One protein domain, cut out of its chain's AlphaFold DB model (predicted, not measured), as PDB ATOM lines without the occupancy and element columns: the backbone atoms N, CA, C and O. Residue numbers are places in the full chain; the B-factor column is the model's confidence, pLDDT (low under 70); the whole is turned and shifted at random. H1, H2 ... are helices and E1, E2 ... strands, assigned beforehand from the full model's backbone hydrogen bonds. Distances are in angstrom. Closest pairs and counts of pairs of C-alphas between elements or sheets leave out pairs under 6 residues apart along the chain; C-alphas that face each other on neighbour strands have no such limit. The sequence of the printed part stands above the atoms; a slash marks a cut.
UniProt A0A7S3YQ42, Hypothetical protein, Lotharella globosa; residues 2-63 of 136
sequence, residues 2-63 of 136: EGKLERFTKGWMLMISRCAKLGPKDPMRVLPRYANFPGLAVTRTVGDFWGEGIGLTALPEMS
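AT A GLANCE: This is residues 2 to 63 of the 136 residues of the protein "Hypothetical protein" of Lotharella globosa (UniProt A0A7S3YQ42). This domain has little regular structure: mostly loops, with a small three-stranded antiparallel meander, E1, E2, E3, each strand beside the one before, and one short helix, H1, off that sheet. Its 62 printed residues, 16 in named elements, give E1, E2, E3, H1, a mixed class. It is compact, radius of gyration of the C-alphas 11.8 A, spanning 33 by 25 by 21 A.

HOW THE PARTS SIT: Start at E1, residues 4 to 7; it forms a hairpin with E2, residues 13 to 17, at 156 degrees, N 14 and O 6 being 3.1 A apart. E2 forms another with E3, residues 29 to 31, at 137 degrees; find N 29 and O 17 3.1 A apart. H1, residues 49 to 52, is not on the sheet; it is too short for an O i to N i+4 pair, and 0 of 1 O i to N i+3 pairs is within range.

IN THESE COORDINATES: Find C-alpha 4 at (73.996, 101.059, 75.377), where E1 begins; E2 runs 12.5 A. H1 ends at C-alpha 52, (75.894, 82.348, 80.528).

THE WHOLE: The farthest C-alphas, Lys 21 and Ser 63, are 36.6 A apart. The printed part has no cut; links E2 to E3 and E3 to H1 are long. Residues 2 to 26 and 35 to 37 have pLDDT under 70.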
ATOM      1  N   GLU A   2      76.507 105.785  81.241       41.09
ATOM      2  CA  GLU A   2      76.205 105.792  79.807       41.09
ATOM      3  C   GLU A   2      76.600 104.422  79.253       41.09
ATOM      4  O   GLU A   2      77.773 104.147  79.023       41.09
ATOM      5  N   GLY A   3      75.623 103.529  79.138       48.84
ATOM      6  CA  GLY A   3      75.788 102.210  78.541       48.84
ATOM      7  C   GLY A   3      74.668 101.983  77.540       48.84
ATOM      8  O   GLY A   3      73.513 102.329  77.804       48.84
ATOM      9  N   LYS A   4      75.000 101.433  76.373       47.62
ATOM     10  CA  LYS A   4      73.996 101.059  75.377       47.62
ATOM     11  C   LYS A   4      73.339  99.765  75.855       47.62
ATOM     12  O   LYS A   4      74.016  98.757  76.036       47.62
ATOM     13  N   LEU A   5      72.036  99.818  76.118       49.03
ATOM     14  CA  LEU A   5      71.249  98.639  76.462       49.03
ATOM     15  C   LEU A   5      70.936  97.891  75.169       49.03
ATOM     16  O   LEU A   5      70.169  98.385  74.344       49.03
ATOM     17  N   GLU A   6      71.522  96.711  74.992       53.59
ATOM     18  CA  GLU A   6      71.190  95.827  73.875       53.59
ATOM     19  C   GLU A   6      70.490  94.568  74.400       53.59
ATOM     20  O   GLU A   6      70.853  93.991  75.430       53.59
ATOM     21  N   ARG A   7      69.405  94.189  73.719       45.59
ATOM     22  CA  ARG A   7      68.529  93.080  74.101       45.59
ATOM     23  C   ARG A   7      68.869  91.889  73.214       45.59
ATOM     24  O   ARG A   7      68.668  91.961  72.005       45.59
ATOM     25  N   PHE A   8      69.374  90.809  73.806       53.03
ATOM     26  CA  PHE A   8      69.731  89.593  73.069       53.03
ATOM     27  C   PHE A   8      68.674  88.490  73.230       53.03
ATOM     28  O   PHE A   8      67.778  88.555  74.077       53.03
ATOM     29  N   THR A   9      68.782  87.479  72.368       43.03
ATOM     30  CA  THR A   9      67.777  86.470  71.968       43.03
ATOM     31  C   THR A   9      67.103  85.659  73.082       43.03
ATOM     32  O   THR A   9      66.103  85.002  72.812       43.03
ATOM     33  N   LYS A  10      67.572  85.728  74.333       48.75
ATOM     34  CA  LYS A  10      66.967  85.039  75.492       48.75
ATOM     35  C   LYS A  10      66.231  85.965  76.476       48.75
ATOM     36  O   LYS A  10      65.891  85.541  77.573       48.75
ATOM     37  N   GLY A  11      65.976  87.226  76.108       41.81
ATOM     38  CA  GLY A  11      65.221  88.175  76.944       41.81
ATOM     39  C   GLY A  11      66.055  88.913  77.998       41.81
ATOM     40  O   GLY A  11      65.514  89.747  78.724       41.81
ATOM     41  N   TRP A  12      67.365  88.664  78.039       47.22
ATOM     42  CA  TRP A  12      68.308  89.349  78.917       47.22
ATOM     43  C   TRP A  12      68.782  90.670  78.307       47.22
ATOM     44  O   TRP A  12      68.914  90.812  77.088       47.22
ATOM     45  N   MET A  13      69.012  91.647  79.180       49.09
ATOM     46  CA  MET A  13      69.497  92.973  78.819       49.09
ATOM     47  C   MET A  13      70.957  93.079  79.250       49.09
ATOM     48  O   MET A  13      71.251  93.035  80.445       49.09
ATOM     49  N   LEU A  14      71.847  93.183  78.268       58.16
ATOM     50  CA  LEU A  14      73.283  93.304  78.476       58.16
ATOM     51  C   LEU A  14      73.608  94.783  78.717       58.16
ATOM     52  O   LEU A  14      73.169  95.649  77.956       58.16
ATOM     53  N   MET A  15      74.373  95.080  79.765       60.03
ATOM     54  CA  MET A  15      74.991  96.393  79.917       60.03
ATOM     55  C   MET A  15      76.431  96.286  79.443       60.03
ATOM     56  O   MET A  15      77.241  95.629  80.097       60.03
ATOM     57  N   ILE A  16      76.738  96.936  78.321       63.75
ATOM     58  CA  ILE A  16      78.122  97.177  77.927       63.75
ATOM     59  C   ILE A  16      78.486  98.583  78.390       63.75
ATOM     60  O   ILE A  16      77.955  99.575  77.886       63.75
ATOM     61  N   SER A  17      79.347  98.662  79.398       60.84
ATOM     62  CA  SER A  17      79.799  99.927  79.974       60.84
ATOM     63  C   SER A  17      81.265  99.822  80.361       60.84
ATOM     64  O   SER A  17      81.771  98.742  80.668       60.84
ATOM     65  N   ARG A  18      81.938 100.971  80.399       59.16
ATOM     66  CA  ARG A  18      83.236 101.101  81.063       59.16
ATOM     67  C   ARG A  18      83.038 101.018  82.571       59.16
ATOM     68  O   ARG A  18      82.045 101.544  83.093       59.16
ATOM     69  N   CYS A  19      83.975 100.398  83.280       54.41
ATOM     70  CA  CYS A  19      84.021 100.514  84.727       54.41
ATOM     71  C   CYS A  19      84.423 101.950  85.079       54.41
ATOM     72  O   CYS A  19      85.521 102.403  84.761       54.41
ATOM     73  N   ALA A  20      83.546 102.674  85.782       53.75
ATOM     74  CA  ALA A  20      83.774 104.073  86.155       53.75
ATOM     75  C   ALA A  20      85.070 104.305  86.964       53.75
ATOM     76  O   ALA A  20      85.539 105.435  87.054       53.75
ATOM     77  N   LYS A  21      85.658 103.246  87.542       52.19
ATOM     78  CA  LYS A  21      86.878 103.310  88.358       52.19
ATOM     79  C   LYS A  21      88.184 103.338  87.554       52.19
ATOM     80  O   LYS A  21      89.191 103.764  88.104       52.19
ATOM     81  N   LEU A  22      88.191 102.877  86.301       53.94
ATOM     82  CA  LEU A  22      89.425 102.605  85.538       53.94
ATOM     83  C   LEU A  22      89.683 103.605  84.391       53.94
ATOM     84  O   LEU A  22      90.675 103.508  83.672       53.94
ATOM     85  N   GLY A  23      88.832 104.627  84.260       55.91
ATOM     86  CA  GLY A  23      89.049 105.746  83.345       55.91
ATOM     87  C   GLY A  23      88.825 105.418  81.858       55.91
ATOM     88  O   GLY A  23      88.250 104.387  81.511       55.91
ATOM     89  N   PRO A  24      89.252 106.306  80.939       58.50
ATOM     90  CA  PRO A  24      88.917 106.219  79.515       58.50
ATOM     91  C   PRO A  24      89.600 105.074  78.754       58.50
ATOM     92  O   PRO A  24      89.300 104.877  77.576       58.50
ATOM     93  N   LYS A  25      90.543 104.377  79.389       62.94
ATOM     94  CA  LYS A  25      91.293 103.269  78.795       62.94
ATOM     95  C   LYS A  25      90.748 101.895  79.193       62.94
ATOM     96  O   LYS A  25      91.230 100.903  78.672       62.94
ATOM     97  N   ASP A  26      89.761 101.827  80.090       69.88
ATOM     98  CA  ASP A  26      89.142 100.549  80.446       69.88
ATOM     99  C   ASP A  26      88.344 100.003  79.253       69.88
ATOM    100  O   ASP A  26      87.524 100.743  78.683       69.88
ATOM    101  N   PRO A  27      88.562  98.735  78.861       75.44
ATOM    102  CA  PRO A  27      87.766  98.113  77.822       75.44
ATOM    103  C   PRO A  27      86.291  98.071  78.219       75.44
ATOM    104  O   PRO A  27      85.911  98.078  79.391       75.44
ATOM    105  N   MET A  28      85.438  98.020  77.204       79.12
ATOM    106  CA  MET A  28      84.014  97.778  77.388       79.12
ATOM    107  C   MET A  28      83.804  96.400  78.020       79.12
ATOM    108  O   MET A  28      84.355  95.412  77.539       79.12
ATOM    109  N   ARG A  29      83.000  96.328  79.085       82.44
ATOM    110  CA  ARG A  29      82.731  95.077  79.801       82.44
ATOM    111  C   ARG A  29      81.264  94.705  79.740       82.44
ATOM    112  O   ARG A  29      80.399  95.571  79.845       82.44
ATOM    113  N   VAL A  30      81.008  93.409  79.652       83.25
ATOM    114  CA  VAL A  30      79.719  92.798  79.951       83.25
ATOM    115  C   VAL A  30      79.531  92.792  81.460       83.25
ATOM    116  O   VAL A  30      80.323  92.188  82.188       83.25
ATOM    117  N   LEU A  31      78.488  93.479  81.922       81.12
ATOM    118  CA  LEU A  31      78.165  93.626  83.338       81.12
ATOM    119  C   LEU A  31      76.764  93.083  83.655       81.12
ATOM    120  O   LEU A  31      75.845  93.233  82.841       81.12
ATOM    121  N   PRO A  32      76.558  92.521  84.862       77.25
ATOM    122  CA  PRO A  32      75.223  92.250  85.370       77.25
ATOM    123  C   PRO A  32      74.401  93.539  85.471       77.25
ATOM    124  O   PRO A  32      74.901  94.590  85.861       77.25
ATOM    125  N   ARG A  33      73.093  93.452  85.205       72.00
ATOM    126  CA  ARG A  33      72.183  94.614  85.182       72.00
ATOM    127  C   ARG A  33      72.247  95.502  86.434       72.00
ATOM    128  O   ARG A  33      72.041  96.709  86.333       72.00
ATOM    129  N   TYR A  34      72.490  94.908  87.600       75.69
ATOM    130  CA  TYR A  34      72.448  95.585  88.900       75.69
ATOM    131  C   TYR A  34      73.784  95.556  89.650       75.69
ATOM    132  O   TYR A  34      73.818  95.867  90.838       75.69
ATOM    133  N   ALA A  35      74.879  95.179  88.984       69.69
ATOM    134  CA  ALA A  35      76.194  95.120  89.611       69.69
ATOM    135  C   ALA A  35      77.285  95.633  88.669       69.69
ATOM    136  O   ALA A  35      77.290  95.351  87.477       69.69
ATOM    137  N   ASN A  36      78.257  96.345  89.238       67.81
ATOM    138  CA  ASN A  36      79.423  96.839  88.502       67.81
ATOM    139  C   ASN A  36      80.591  95.833  88.495       67.81
ATOM    140  O   ASN A  36      81.676  96.165  88.022       67.81
ATOM    141  N   PHE A  37      80.399  94.641  89.071       67.19
ATOM    142  CA  PHE A  37      81.393  93.572  89.172       67.19
ATOM    143  C   PHE A  37      80.708  92.235  89.546       67.19
ATOM    144  O   PHE A  37      79.728  92.280  90.297       67.19
ATOM    145  N   PRO A  38      81.219  91.064  89.107       71.81
ATOM    146  CA  PRO A  38      82.295  90.873  88.126       71.81
ATOM    147  C   PRO A  38      81.874  91.300  86.714       71.81
ATOM    148  O   PRO A  38      80.689  91.318  86.398       71.81
ATOM    149  N   GLY A  39      82.846  91.691  85.885       78.88
ATOM    150  CA  GLY A  39      82.607  92.138  84.511       78.88
ATOM    151  C   GLY A  39      83.692  91.667  83.553       78.88
ATOM    152  O   GLY A  39      84.880  91.859  83.826       78.88
ATOM    153  N   LEU A  40      83.278  91.083  82.431       85.06
ATOM    154  CA  LEU A  40      84.176  90.491  81.437       85.06
ATOM    155  C   LEU A  40      84.328  91.412  80.233       85.06
ATOM    156  O   LEU A  40      83.342  91.923  79.715       85.06
ATOM    157  N   ALA A  41      85.559  91.611  79.768       87.31
ATOM    158  CA  ALA A  41      85.866  92.450  78.604       87.31
ATOM    159  C   ALA A  41      85.605  91.736  77.258       87.31
ATOM    160  O   ALA A  41      86.207  92.059  76.242       87.31
ATOM    161  N   VAL A  42      84.720  90.738  77.262       87.88
ATOM    162  CA  VAL A  42      84.405  89.850  76.141       87.88
ATOM    163  C   VAL A  42      82.934  89.451  76.209       87.88
ATOM    164  O   VAL A  42      82.352  89.364  77.288       87.88
ATOM    165  N   THR A  43      82.321  89.208  75.050       89.00
ATOM    166  CA  THR A  43      80.919  88.756  74.931       89.00
ATOM    167  C   THR A  43      80.797  87.255  74.682       89.00
ATOM    168  O   THR A  43      79.696  86.704  74.746       89.00
ATOM    169  N   ARG A  44      81.919  86.581  74.406       90.94
ATOM    170  CA  ARG A  44      81.982  85.144  74.149       90.94
ATOM    171  C   ARG A  44      83.129  84.518  74.921       90.94
ATOM    172  O   ARG A  44      84.248  85.015  74.831       90.94
ATOM    173  N   THR A  45      82.847  83.448  75.656       92.62
ATOM    174  CA  THR A  45      83.833  82.732  76.471       92.62
ATOM    175  C   THR A  45      83.457  81.264  76.609       92.62
ATOM    176  O   THR A  45      82.301  80.877  76.430       92.62
ATOM    177  N   VAL A  46      84.446  80.434  76.936       93.62
ATOM    178  CA  VAL A  46      84.245  79.020  77.263       93.62
ATOM    179  C   VAL A  46      84.477  78.842  78.760       93.62
ATOM    180  O   VAL A  46      85.498  79.280  79.278       93.62
ATOM    181  N   GLY A  47      83.547  78.181  79.451       90.06
ATOM    182  CA  GLY A  47      83.697  77.817  80.867       90.06
ATOM    183  C   GLY A  47      83.162  78.830  81.887       90.06
ATOM    184  O   GLY A  47      83.078  78.491  83.066       90.06
ATOM    185  N   ASP A  48      82.724  80.026  81.478       87.69
ATOM    186  CA  ASP A  48      82.106  80.997  82.396       87.69
ATOM    187  C   ASP A  48      80.632  80.670  82.679       87.69
ATOM    188  O   ASP A  48      79.713  81.298  82.146       87.69
ATOM    189  N   PHE A  49      80.392  79.712  83.578       86.00
ATOM    190  CA  PHE A  49      79.040  79.277  83.962       86.00
ATOM    191  C   PHE A  49      78.154  80.421  84.481       86.00
ATOM    192  O   PHE A  49      76.967  80.490  84.174       86.00
ATOM    193  N   TRP A  50      78.730  81.358  85.243       83.12
ATOM    194  CA  TRP A  50      78.016  82.556  85.704       83.12
ATOM    195  C   TRP A  50      77.714  83.531  84.559       83.12
ATOM    196  O   TRP A  50      76.687  84.210  84.572       83.12
ATOM    197  N   GLY A  51      78.605  83.588  83.570       82.56
ATOM    198  CA  GLY A  51      78.509  84.453  82.403       82.56
ATOM    199  C   GLY A  51      77.353  84.093  81.468       82.56
ATOM    200  O   GLY A  51      76.718  84.982  80.897       82.56
ATOM    201  N   GLU A  52      77.023  82.805  81.350       84.00
ATOM    202  CA  GLU A  52      75.894  82.348  80.528       84.00
ATOM    203  C   GLU A  52      74.572  82.995  80.977       84.00
ATOM    204  O   GLU A  52      73.782  83.461  80.152       84.00
ATOM    205  N   GLY A  53      74.369  83.113  82.295       80.75
ATOM    206  CA  GLY A  53      73.172  83.721  82.883       80.75
ATOM    207  C   GLY A  53      73.003  85.213  82.576       80.75
ATOM    208  O   GLY A  53      71.886  85.724  82.632       80.75
ATOM    209  N   ILE A  54      74.086  85.912  82.217       80.06
ATOM    210  CA  ILE A  54      74.060  87.331  81.823       80.06
ATOM    211  C   ILE A  54      74.138  87.535  80.303       80.06
ATOM    212  O   ILE A  54      74.089  88.676  79.850       80.06
ATOM    213  N   GLY A  55      74.196  86.456  79.515       81.06
ATOM    214  CA  GLY A  55      74.148  86.504  78.053       81.06
ATOM    215  C   GLY A  55      75.477  86.259  77.337       81.06
ATOM    216  O   GLY A  55      75.526  86.451  76.123       81.06
ATOM    217  N   LEU A  56      76.533  85.824  78.037       86.62
ATOM    218  CA  LEU A  56      77.728  85.311  77.361       86.62
ATOM    219  C   LEU A  56      77.407  84.008  76.632       86.62
ATOM    220  O   LEU A  56      76.537  83.238  77.041       86.62
ATOM    221  N   THR A  57      78.127  83.757  75.547       89.75
ATOM    222  CA  THR A  57      77.957  82.550  74.741       89.75
ATOM    223  C   THR A  57      79.292  81.872  74.471       89.75
ATOM    224  O   THR A  57      80.284  82.538  74.190       89.75
ATOM    225  N   ALA A  58      79.302  80.541  74.502       93.69
ATOM    226  CA  ALA A  58      80.441  79.735  74.062       93.69
ATOM    227  C   ALA A  58      80.413  79.444  72.550       93.69
ATOM    228  O   ALA A  58      81.311  78.783  72.037       93.69
ATOM    229  N   LEU A  59      79.382  79.905  71.827       94.38
ATOM    230  CA  LEU A  59      79.267  79.675  70.387       94.38
ATOM    231  C   LEU A  59      80.326  80.495  69.627       94.38
ATOM    232  O   LEU A  59      80.282  81.733  69.672       94.38
ATOM    233  N   PRO A  60      81.253  79.842  68.901       94.88
ATOM    234  CA  PRO A  60      82.276  80.546  68.148       94.88
ATOM    235  C   PRO A  60      81.676  81.261  66.935       94.88
ATOM    236  O   PRO A  60      80.554  80.996  66.501       94.88
ATOM    237  N   GLU A  61      82.441  82.195  66.385       94.38
ATOM    238  CA  GLU A  61      82.213  82.682  65.031       94.38
ATOM    239  C   GLU A  61      83.005  81.808  64.064       94.38
ATOM    240  O   GLU A  61      84.186  81.552  64.286       94.38
ATOM    241  N   MET A  62      82.336  81.321  63.021       95.44
ATOM    242  CA  MET A  62      82.936  80.439  62.029       95.44
ATOM    243  C   MET A  62      83.097  81.204  60.722       95.44
ATOM    244  O   MET A  62      82.111  81.677  60.155       95.44
ATOM    245  N   SER A  63      84.327  81.289  60.234       95.81
ATOM    246  CA  SER A  63      84.654  81.770  58.895       95.81
ATOM    247  C   SER A  63      85.446  80.698  58.151       95.81
ATOM    248  O   SER A  63      86.152  79.890  58.755       95.81
TER     249      SER A  63